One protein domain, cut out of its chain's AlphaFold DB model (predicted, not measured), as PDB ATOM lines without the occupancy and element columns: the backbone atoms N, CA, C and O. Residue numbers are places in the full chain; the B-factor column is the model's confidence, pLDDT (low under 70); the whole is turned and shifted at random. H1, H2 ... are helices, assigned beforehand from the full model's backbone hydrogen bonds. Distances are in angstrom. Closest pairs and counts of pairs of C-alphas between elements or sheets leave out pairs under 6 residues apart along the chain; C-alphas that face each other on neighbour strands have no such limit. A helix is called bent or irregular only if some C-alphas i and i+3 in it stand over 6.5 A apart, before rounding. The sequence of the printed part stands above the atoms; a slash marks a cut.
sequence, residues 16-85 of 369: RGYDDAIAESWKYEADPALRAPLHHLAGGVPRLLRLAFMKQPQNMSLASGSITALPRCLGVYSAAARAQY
ATOM      1  N   ARG A  16     190.453 202.271 193.592       90.06
ATOM      2  CA  ARG A  16     191.116 203.337 194.354       90.06
ATOM      3  C   ARG A  16     192.506 202.920 194.839       90.06
ATOM      4  O   ARG A  16     193.453 203.665 194.659       90.06
ATOM      5  N   GLY A  17     192.647 201.711 195.385       91.44
ATOM      6  CA  GLY A  17     193.949 201.207 195.828       91.44
ATOM      7  C   GLY A  17     194.960 201.062 194.687       91.44
ATOM      8  O   GLY A  17     196.156 201.211 194.909       91.44
ATOM      9  N   TYR A  18     194.502 200.800 193.460       92.00
ATOM     10  CA  TYR A  18     195.358 200.826 192.278       92.00
ATOM     11  C   TYR A  18     195.775 202.255 191.899       92.00
ATOM     12  O   TYR A  18     196.958 202.476 191.639       92.00
ATOM     13  N   ASP A  19     194.855 203.222 191.923       89.75
ATOM     14  CA  ASP A  19     195.186 204.638 191.707       89.75
ATOM     15  C   ASP A  19     196.220 205.144 192.727       89.75
ATOM     16  O   ASP A  19     197.239 205.720 192.335       89.75
ATOM     17  N   ASP A  20     196.006 204.851 194.011       91.12
ATOM     18  CA  ASP A  20     196.917 205.210 195.102       91.12
ATOM     19  C   ASP A  20     198.286 204.523 194.911       91.12
ATOM     20  O   ASP A  20     199.342 205.150 195.022       91.12
ATOM     21  N   ALA A  21     198.298 203.241 194.519       91.25
ATOM     22  CA  ALA A  21     199.535 202.509 194.246       91.25
ATOM     23  C   ALA A  21     200.340 203.114 193.086       91.25
ATOM     24  O   ALA A  21     201.568 203.169 193.177       91.25
ATOM     25  N   ILE A  22     199.687 203.583 192.016       88.88
ATOM     26  CA  ILE A  22     200.363 204.294 190.919       88.88
ATOM     27  C   ILE A  22     200.988 205.592 191.440       88.88
ATOM     28  O   ILE A  22     202.178 205.823 191.211       88.88
ATOM     29  N   ALA A  23     200.190 206.413 192.127       86.62
ATOM     30  CA  ALA A  23     200.566 207.762 192.537       86.62
ATOM     31  C   ALA A  23     201.673 207.776 193.601       86.62
ATOM     32  O   ALA A  23     202.622 208.551 193.503       86.62
ATOM     33  N   GLU A  24     201.571 206.905 194.604       87.69
ATOM     34  CA  GLU A  24     202.399 206.992 195.809       87.69
ATOM     35  C   GLU A  24     203.544 205.975 195.814       87.69
ATOM     36  O   GLU A  24     204.661 206.280 196.241       87.69
ATOM     37  N   SER A  25     203.288 204.756 195.326       86.25
ATOM     38  CA  SER A  25     204.203 203.622 195.508       86.25
ATOM     39  C   SER A  25     205.017 203.287 194.265       86.25
ATOM     40  O   SER A  25     206.232 203.107 194.344       86.25
ATOM     41  N   TRP A  26     204.363 203.135 193.115       87.00
ATOM     42  CA  TRP A  26     205.015 202.638 191.904       87.00
ATOM     43  C   TRP A  26     205.648 203.753 191.083       87.00
ATOM     44  O   TRP A  26     206.600 203.476 190.357       87.00
ATOM     45  N   LYS A  27     205.162 204.995 191.232       79.62
ATOM     46  CA  LYS A  27     205.706 206.196 190.579       79.62
ATOM     47  C   LYS A  27     205.820 206.037 189.056       79.62
ATOM     48  O   LYS A  27     206.782 206.494 188.446       79.62
ATOM     49  N   TYR A  28     204.846 205.352 188.456       79.81
ATOM     50  CA  TYR A  28     204.715 205.223 187.005       79.81
ATOM     51  C   TYR A  28     203.714 206.241 186.465       79.81
ATOM     52  O   TYR A  28     202.704 206.528 187.104       79.81
ATOM     53  N   GLU A  29     203.937 206.708 185.239       77.88
ATOM     54  CA  GLU A  29     202.915 207.421 184.478       77.88
ATOM     55  C   GLU A  29     201.999 206.412 183.771       77.88
ATOM     56  O   GLU A  29     202.451 205.585 182.970       77.88
ATOM     57  N   ALA A  30     200.706 206.464 184.095       79.19
ATOM     58  CA  ALA A  30     199.657 205.666 183.464       79.19
ATOM     59  C   ALA A  30     198.655 206.596 182.781       79.19
ATOM     60  O   ALA A  30     198.188 207.541 183.428       79.19
ATOM     61  N   ASP A  31     198.262 206.286 181.545       81.81
ATOM     62  CA  ASP A  31     197.132 206.957 180.900       81.81
ATOM     63  C   ASP A  31     195.877 206.757 181.779       81.81
ATOM     64  O   ASP A  31     195.480 205.608 182.027       81.81
ATOM     65  N   PRO A  32     195.242 207.835 182.286       81.81
ATOM     66  CA  PRO A  32     194.026 207.736 183.088       81.81
ATOM     67  C   PRO A  32     192.917 206.918 182.417       81.81
ATOM     68  O   PRO A  32     192.180 206.214 183.109       81.81
ATOM     69  N   ALA A  33     192.823 206.953 181.082       77.88
ATOM     70  CA  ALA A  33     191.830 206.201 180.320       77.88
ATOM     71  C   ALA A  33     192.054 204.681 180.377       77.88
ATOM     72  O   ALA A  33     191.112 203.917 180.164       77.88
ATOM     73  N   LEU A  34     193.274 204.231 180.686       80.44
ATOM     74  CA  LEU A  34     193.643 202.815 180.724       80.44
ATOM     75  C   LEU A  34     193.593 202.203 182.125       80.44
ATOM     76  O   LEU A  34     193.574 200.980 182.248       80.44
ATOM     77  N   ARG A  35     193.498 203.006 183.189       85.81
ATOM     78  CA  ARG A  35     193.550 202.495 184.570       85.81
ATOM     79  C   ARG A  35     192.407 201.538 184.900       85.81
ATOM     80  O   ARG A  35     192.645 200.401 185.293       85.81
ATOM     81  N   ALA A  36     191.161 201.966 184.716       83.62
ATOM     82  CA  ALA A  36     190.015 201.111 185.020       83.62
ATOM     83  C   ALA A  36     189.989 199.825 184.153       83.62
ATOM     84  O   ALA A  36     189.834 198.738 184.708       83.62
ATOM     85  N   PRO A  37     190.238 199.888 182.832       81.94
ATOM     86  CA  PRO A  37     190.397 198.698 181.992       81.94
ATOM     87  C   PRO A  37     191.464 197.723 182.494       81.94
ATOM     88  O   PRO A  37     191.202 196.527 182.613       81.94
ATOM     89  N   LEU A  38     192.653 198.228 182.835       87.31
ATOM     90  CA  LEU A  38     193.743 197.405 183.358       87.31
ATOM     91  C   LEU A  38     193.380 196.772 184.699       87.31
ATOM     92  O   LEU A  38     193.675 195.597 184.910       87.31
ATOM     93  N   HIS A  39     192.698 197.515 185.574       89.69
ATOM     94  CA  HIS A  39     192.178 196.993 186.835       89.69
ATOM     95  C   HIS A  39     191.247 195.805 186.624       89.69
ATOM     96  O   HIS A  39     191.458 194.760 187.242       89.69
ATOM     97  N   HIS A  40     190.286 195.922 185.708       87.44
ATOM     98  CA  HIS A  40     189.351 194.838 185.413       87.44
ATOM     99  C   HIS A  40     190.023 193.644 184.742       87.44
ATOM    100  O   HIS A  40     189.787 192.513 185.162       87.44
ATOM    101  N   LEU A  41     190.906 193.878 183.769       89.12
ATOM    102  CA  LEU A  41     191.657 192.811 183.103       89.12
ATOM    103  C   LEU A  41     192.542 192.031 184.084       89.12
ATOM    104  O   LEU A  41     192.604 190.805 184.032       89.12
ATOM    105  N   ALA A  42     193.208 192.741 184.996       91.94
ATOM    106  CA  ALA A  42     194.087 192.164 186.007       91.94
ATOM    107  C   ALA A  42     193.347 191.672 187.262       91.94
ATOM    108  O   ALA A  42     193.989 191.133 188.163       91.94
ATOM    109  N   GLY A  43     192.034 191.898 187.374       89.38
ATOM    110  CA  GLY A  43     191.260 191.600 188.581       89.38
ATOM    111  C   GLY A  43     191.814 192.267 189.848       89.38
ATOM    112  O   GLY A  43     191.708 191.697 190.928       89.38
ATOM    113  N   GLY A  44     192.476 193.424 189.721       90.38
ATOM    114  CA  GLY A  44     193.149 194.114 190.827       90.38
ATOM    115  C   GLY A  44     194.451 193.468 191.325       90.38
ATOM    116  O   GLY A  44     195.023 193.946 192.304       90.38
ATOM    117  N   VAL A  45     194.942 192.389 190.704       91.75
ATOM    118  CA  VAL A  45     196.137 191.673 191.181       91.75
ATOM    119  C   VAL A  45     197.388 192.544 190.984       91.75
ATOM    120  O   VAL A  45     197.745 192.823 189.835       91.75
ATOM    121  N   PRO A  46     198.114 192.936 192.056       91.25
ATOM    122  CA  PRO A  46     199.238 193.874 191.958       91.25
ATOM    123  C   PRO A  46     200.314 193.454 190.953       91.25
ATOM    124  O   PRO A  46     200.846 194.285 190.223       91.25
ATOM    125  N   ARG A  47     200.634 192.156 190.899       90.88
ATOM    126  CA  ARG A  47     201.660 191.616 189.998       90.88
ATOM    127  C   ARG A  47     201.279 191.793 188.525       90.88
ATOM    128  O   ARG A  47     202.114 192.232 187.739       90.88
ATOM    129  N   LEU A  48     200.024 191.511 188.174       92.62
ATOM    130  CA  LEU A  48     199.494 191.693 186.820       92.62
ATOM    131  C   LEU A  48     199.356 193.179 186.474       92.62
ATOM    132  O   LEU A  48     199.809 193.614 185.421       92.62
ATOM    133  N   LEU A  49     198.842 193.986 187.403       92.38
ATOM    134  CA  LEU A  49     198.777 195.438 187.244       92.38
ATOM    135  C   LEU A  49     200.154 196.047 186.953       92.38
ATOM    136  O   LEU A  49     200.283 196.847 186.035       92.38
ATOM    137  N   ARG A  50     201.199 195.632 187.679       90.44
ATOM    138  CA  ARG A  50     202.584 196.070 187.431       90.44
ATOM    139  C   ARG A  50     203.138 195.562 186.106       90.44
ATOM    140  O   ARG A  50     203.894 196.280 185.459       90.44
ATOM    141  N   LEU A  51     202.766 194.352 185.691       89.62
ATOM    142  CA  LEU A  51     203.181 193.783 184.411       89.62
ATOM    143  C   LEU A  51     202.720 194.653 183.227       89.62
ATOM    144  O   LEU A  51     203.465 194.788 182.260       89.62
ATOM    145  N   ALA A  52     201.570 195.328 183.328       88.44
ATOM    146  CA  ALA A  52     201.093 196.260 182.299       88.44
ATOM    147  C   ALA A  52     202.008 197.492 182.094       88.44
ATOM    148  O   ALA A  52     201.984 198.105 181.024       88.44
ATOM    149  N   PHE A  53     202.835 197.840 183.087       85.56
ATOM    150  CA  PHE A  53     203.806 198.940 183.020       85.56
ATOM    151  C   PHE A  53     205.179 198.517 182.490       85.56
ATOM    152  O   PHE A  53     206.011 199.379 182.202       85.56
ATOM    153  N   MET A  54     205.447 197.214 182.353       81.50
ATOM    154  CA  MET A  54     206.731 196.753 181.833       81.50
ATOM    155  C   MET A  54     206.903 197.214 180.383       81.50
ATOM    156  O   MET A  54     206.066 196.938 179.521       81.50
ATOM    157  N   LYS A  55     208.000 197.932 180.119       75.38
ATOM    158  CA  LYS A  55     208.362 198.367 178.770       75.38
ATOM    159  C   LYS A  55     208.676 197.144 177.915       75.38
ATOM    160  O   LYS A  55     209.492 196.307 178.295       75.38
ATOM    161  N   GLN A  56     208.035 197.053 176.759       69.31
ATOM    162  CA  GLN A  56     208.356 196.053 175.746       69.31
ATOM    163  C   GLN A  56     209.584 196.492 174.931       69.31
ATOM    164  O   GLN A  56     209.976 197.655 175.032       69.31
ATOM    165  N   PRO A  57     210.192 195.618 174.100       61.16
ATOM    166  CA  PRO A  57     211.409 195.942 173.338       61.16
ATOM    167  C   PRO A  57     211.331 197.217 172.479       61.16
ATOM    168  O   PRO A  57     212.351 197.793 172.126       61.16
ATOM    169  N   GLN A  58     210.122 197.689 172.168       62.25
ATOM    170  CA  GLN A  58     209.864 198.932 171.435       62.25
ATOM    171  C   GLN A  58     209.601 200.141 172.355       62.25
ATOM    172  O   GLN A  58     209.018 201.130 171.924       62.25
ATOM    173  N   ASN A  59     209.982 200.053 173.632       66.12
ATOM    174  CA  ASN A  59     209.787 201.049 174.695       66.12
ATOM    175  C   ASN A  59     208.334 201.469 174.984       66.12
ATOM    176  O   ASN A  59     208.115 202.397 175.760       66.12
ATOM    177  N   MET A  60     207.344 200.767 174.431       64.69
ATOM    178  CA  MET A  60     205.932 200.963 174.756       64.69
ATOM    179  C   MET A  60     205.510 200.025 175.888       64.69
ATOM    180  O   MET A  60     205.904 198.857 175.918       64.69
ATOM    181  N   SER A  61     204.709 200.532 176.819       69.38
ATOM    182  CA  SER A  61     204.005 199.738 177.828       69.38
ATOM    183  C   SER A  61     202.507 199.751 177.515       69.38
ATOM    184  O   SER A  61     202.019 200.633 176.804       69.38
ATOM    185  N   LEU A  62     201.764 198.776 178.045       75.06
ATOM    186  CA  LEU A  62     200.306 198.769 177.913       75.06
ATOM    187  C   LEU A  62     199.692 199.950 178.675       75.06
ATOM    188  O   LEU A  62     198.725 200.530 178.210       75.06
ATOM    189  N   ALA A  63     200.267 200.316 179.823       69.50
ATOM    190  CA  ALA A  63     199.743 201.356 180.703       69.50
ATOM    191  C   ALA A  63     200.080 202.800 180.289       69.50
ATOM    192  O   ALA A  63     199.416 203.723 180.756       69.50
ATOM    193  N   SER A  64     201.087 203.007 179.437       65.62
ATOM    194  CA  SER A  64     201.568 204.342 179.035       65.62
ATOM    195  C   SER A  64     201.417 204.613 177.527       65.62
ATOM    196  O   SER A  64     201.945 205.601 177.027       65.62
ATOM    197  N   GLY A  65     200.738 203.731 176.784       62.50
ATOM    198  CA  GLY A  65     200.409 203.935 175.369       62.50
ATOM    199  C   GLY A  65     199.077 204.669 175.179       62.50
ATOM    200  O   GLY A  65     198.208 204.605 176.038       62.50
ATOM    201  N   SER A  66     198.887 205.325 174.028       68.06
ATOM    202  CA  SER A  66     197.548 205.769 173.602       68.06
ATOM    203  C   SER A  66     196.606 204.561 173.491       68.06
ATOM    204  O   SER A  66     197.059 203.454 173.192       68.06
ATOM    205  N   ILE A  67     195.292 204.761 173.642       66.19
ATOM    206  CA  ILE A  67     194.274 203.709 173.443       66.19
ATOM    207  C   ILE A  67     194.417 202.977 172.094       66.19
ATOM    208  O   ILE A  67     194.098 201.797 171.986       66.19
ATOM    209  N   THR A  68     194.978 203.639 171.079       67.00
ATOM    210  CA  THR A  68     195.263 203.061 169.756       67.00
ATOM    211  C   THR A  68     196.415 202.048 169.760       67.00
ATOM    212  O   THR A  68     196.479 201.188 168.884       67.00
ATOM    213  N   ALA A  69     197.309 202.096 170.751       69.50
ATOM    214  CA  ALA A  69     198.374 201.114 170.962       69.50
ATOM    215  C   ALA A  69     197.908 199.899 171.788       69.50
ATOM    216  O   ALA A  69     198.588 198.869 171.803       69.50
ATOM    217  N   LEU A  70     196.744 199.993 172.445       73.50
ATOM    218  CA  LEU A  70     196.203 198.956 173.327       73.50
ATOM    219  C   LEU A  70     196.021 197.592 172.626       73.50
ATOM    220  O   LEU A  70     196.506 196.606 173.184       73.50
ATOM    221  N   PRO A  71     195.446 197.489 171.405       77.31
ATOM    222  CA  PRO A  71     195.319 196.203 170.707       77.31
ATOM    223  C   PRO A  71     196.662 195.499 170.492       77.31
ATOM    224  O   PRO A  71     196.782 194.290 170.682       77.31
ATOM    225  N   ARG A  72     197.698 196.267 170.132       76.38
ATOM    226  CA  ARG A  72     199.038 195.746 169.837       76.38
ATOM    227  C   ARG A  72     199.743 195.236 171.090       76.38
ATOM    228  O   ARG A  72     200.403 194.202 171.047       76.38
ATOM    229  N   CYS A  73     199.611 195.958 172.198       83.94
ATOM    230  CA  CYS A  73     200.277 195.606 173.449       83.94
ATOM    231  C   CYS A  73     199.518 194.523 174.240       83.94
ATOM    232  O   CYS A  73     200.145 193.806 175.027       83.94
ATOM    233  N   LEU A  74     198.199 194.377 174.030       86.62
ATOM    234  CA  LEU A  74     197.367 193.423 174.768       86.62
ATOM    235  C   LEU A  74     197.826 191.979 174.562       86.62
ATOM    236  O   LEU A  74     197.903 191.237 175.537       86.62
ATOM    237  N   GLY A  75     198.163 191.579 173.333       86.19
ATOM    238  CA  GLY A  75     198.577 190.202 173.044       86.19
ATOM    239  C   GLY A  75     199.803 189.776 173.856       86.19
ATOM    240  O   GLY A  75     199.809 188.712 174.477       86.19
ATOM    241  N   VAL A  76     200.813 190.646 173.934       87.31
ATOM    242  CA  VAL A  76     202.031 190.392 174.716       87.31
ATOM    243  C   VAL A  76     201.742 190.418 176.219       87.31
ATOM    244  O   VAL A  76     202.226 189.553 176.946       87.31
ATOM    245  N   TYR A  77     200.920 191.362 176.691       89.62
ATOM    246  CA  TYR A  77     200.504 191.404 178.095       89.62
ATOM    247  C   TYR A  77     199.728 190.143 178.502       89.62
ATOM    248  O   TYR A  77     200.040 189.542 179.525       89.62
ATOM    249  N   SER A  78     198.782 189.695 177.673       90.62
ATOM    250  CA  SER A  78     198.017 188.464 177.877       90.62
ATOM    251  C   SER A  78     198.918 187.231 177.900       90.62
ATOM    252  O   SER A  78     198.805 186.404 178.801       90.62
ATOM    253  N   ALA A  79     199.854 187.106 176.954       89.38
ATOM    254  CA  ALA A  79     200.813 186.003 176.944       89.38
ATOM    255  C   ALA A  79     201.677 185.985 178.217       89.38
ATOM    256  O   ALA A  79     201.832 184.941 178.850       89.38
ATOM    257  N   ALA A  80     202.186 187.144 178.640       91.50
ATOM    258  CA  ALA A  80     202.984 187.256 179.855       91.50
ATOM    259  C   ALA A  80     202.163 186.977 181.128       91.50
ATOM    260  O   ALA A  80     202.664 186.330 182.047       91.50
ATOM    261  N   ALA A  81     200.901 187.416 181.185       92.56
ATOM    262  CA  ALA A  81     200.000 187.127 182.297       92.56
ATOM    263  C   ALA A  81     199.722 185.622 182.418       92.56
ATOM    264  O   ALA A  81     199.869 185.060 183.503       92.56
ATOM    265  N   ARG A  82     199.410 184.953 181.301       91.50
ATOM    266  CA  ARG A  82     199.204 183.496 181.241       91.50
ATOM    267  C   ARG A  82     200.454 182.709 181.625       91.50
ATOM    268  O   ARG A  82     200.355 181.713 182.332       91.50
ATOM    269  N   ALA A  83     201.640 183.180 181.241       90.81
ATOM    270  CA  ALA A  83     202.898 182.566 181.662       90.81
ATOM    271  C   ALA A  83     203.151 182.693 183.179       90.81
ATOM    272  O   ALA A  83     203.763 181.810 183.774       90.81
ATOM    273  N   GLN A  84     202.683 183.774 183.818       90.50
ATOM    274  CA  GLN A  84     202.804 183.958 185.272       90.50
ATOM    275  C   GLN A  84     201.748 183.188 186.073       90.50
ATOM    276  O   GLN A  84     201.994 182.878 187.238       90.50
ATOM    277  N   TYR A  85     200.603 182.885 185.457       90.31
ATOM    278  CA  TYR A  85     199.480 182.167 186.061       90.31
ATOM    279  C   TYR A  85     199.025 181.015 185.148       90.31
ATOM    280  O   TYR A  85     197.917 181.058 184.609       90.31
TER     281      TYR A  85
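This is residues 16 to 85 of the 369 residues of the protein "Bodo-specific multi-copy gene family, putative" of Bodo saltans (UniProt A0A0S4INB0). Four helices stand around a small middle and meet in few places: H2 and the long, kinked H4 run side by side with a gap between them, the short H3 makes a triangle with these two and packs on H4 at residues 77 to 81, and H1 crosses near H2 and H3, on the side away from H4. The long link of residues 52 to 66 starts near the middle, swings out to Pro 57 and comes back inward at residues 62 and 63 before H4 begins. The printed part has 70 residues, with four named helices in the order H1, H2, H3, H4 and no named strand; its class is all helix. It is compact, with a radius of gyration of the C-alphas of 11.1 A, and rounded, spanning 27 by 26 by 18 A.

H1 is residues 16 to 26, 14.1 A from first to last C-alpha, and begins with C-alpha 16 at (191.116, 203.337, 194.354). It is irregular, but only just: C-alphas 23 and 26 are 6.8 A apart. H2, residues 32 to 41, is 15.1 A long and irregular, with C-alphas 33 and 36 7.2 A apart. H3 is residues 46 to 51, with C-alpha 46 at (199.238, 193.874, 191.958). H4, residues 67 to 84, is 24.6 A long and ends with C-alpha 84 at (202.804, 183.958, 185.272). It has a kink of 47 degrees near residue 74 and is only just irregular, with C-alphas 68 and 71 6.9 A apart.

H1 is close to H2 but not clearly touching; their closest C-alphas, those of Tyr 18 and His 39, are 7.4 A apart. They run opposite ways at a steep tilt of 69 degrees, only just short of about perpendicular. H2 and H3 are close but not clearly touching, the closest C-alphas being those of Leu 38 and Leu 49 at 6.7 A. H3 touches H4, which meets it with residues 77 to 81 alone; their closest C-alphas, those of Leu 48 and Ala 81, are 6.4 A apart, at a steep tilt of 61 degrees, opposite ways. H2 and H4 are close but not clearly touching, Leu 34 and Ile 67 having the closest C-alphas at 7.4 A, and run the same way at a shallow tilt of 32 degrees, only just short of steep. H1 and H4 are apart. In H3 every O i to N i+4 pair is within hydrogen-bond range; in H1 it is 6 of 7, in H2 4 of 6 and in H4 10 of 14.

The two C-alphas farthest apart, those of Arg 16 and Pro 57, are 30.1 A apart. The printed part has no cut. The links H1 to H2 and H2 to H3 are tight, and the link H3 to H4 is long, with 15 residues. The mean pLDDT of the printed part is 82.7; residues 56 to 61 and 63 to 69, of which 67 to 69 belong to H4, are under 70.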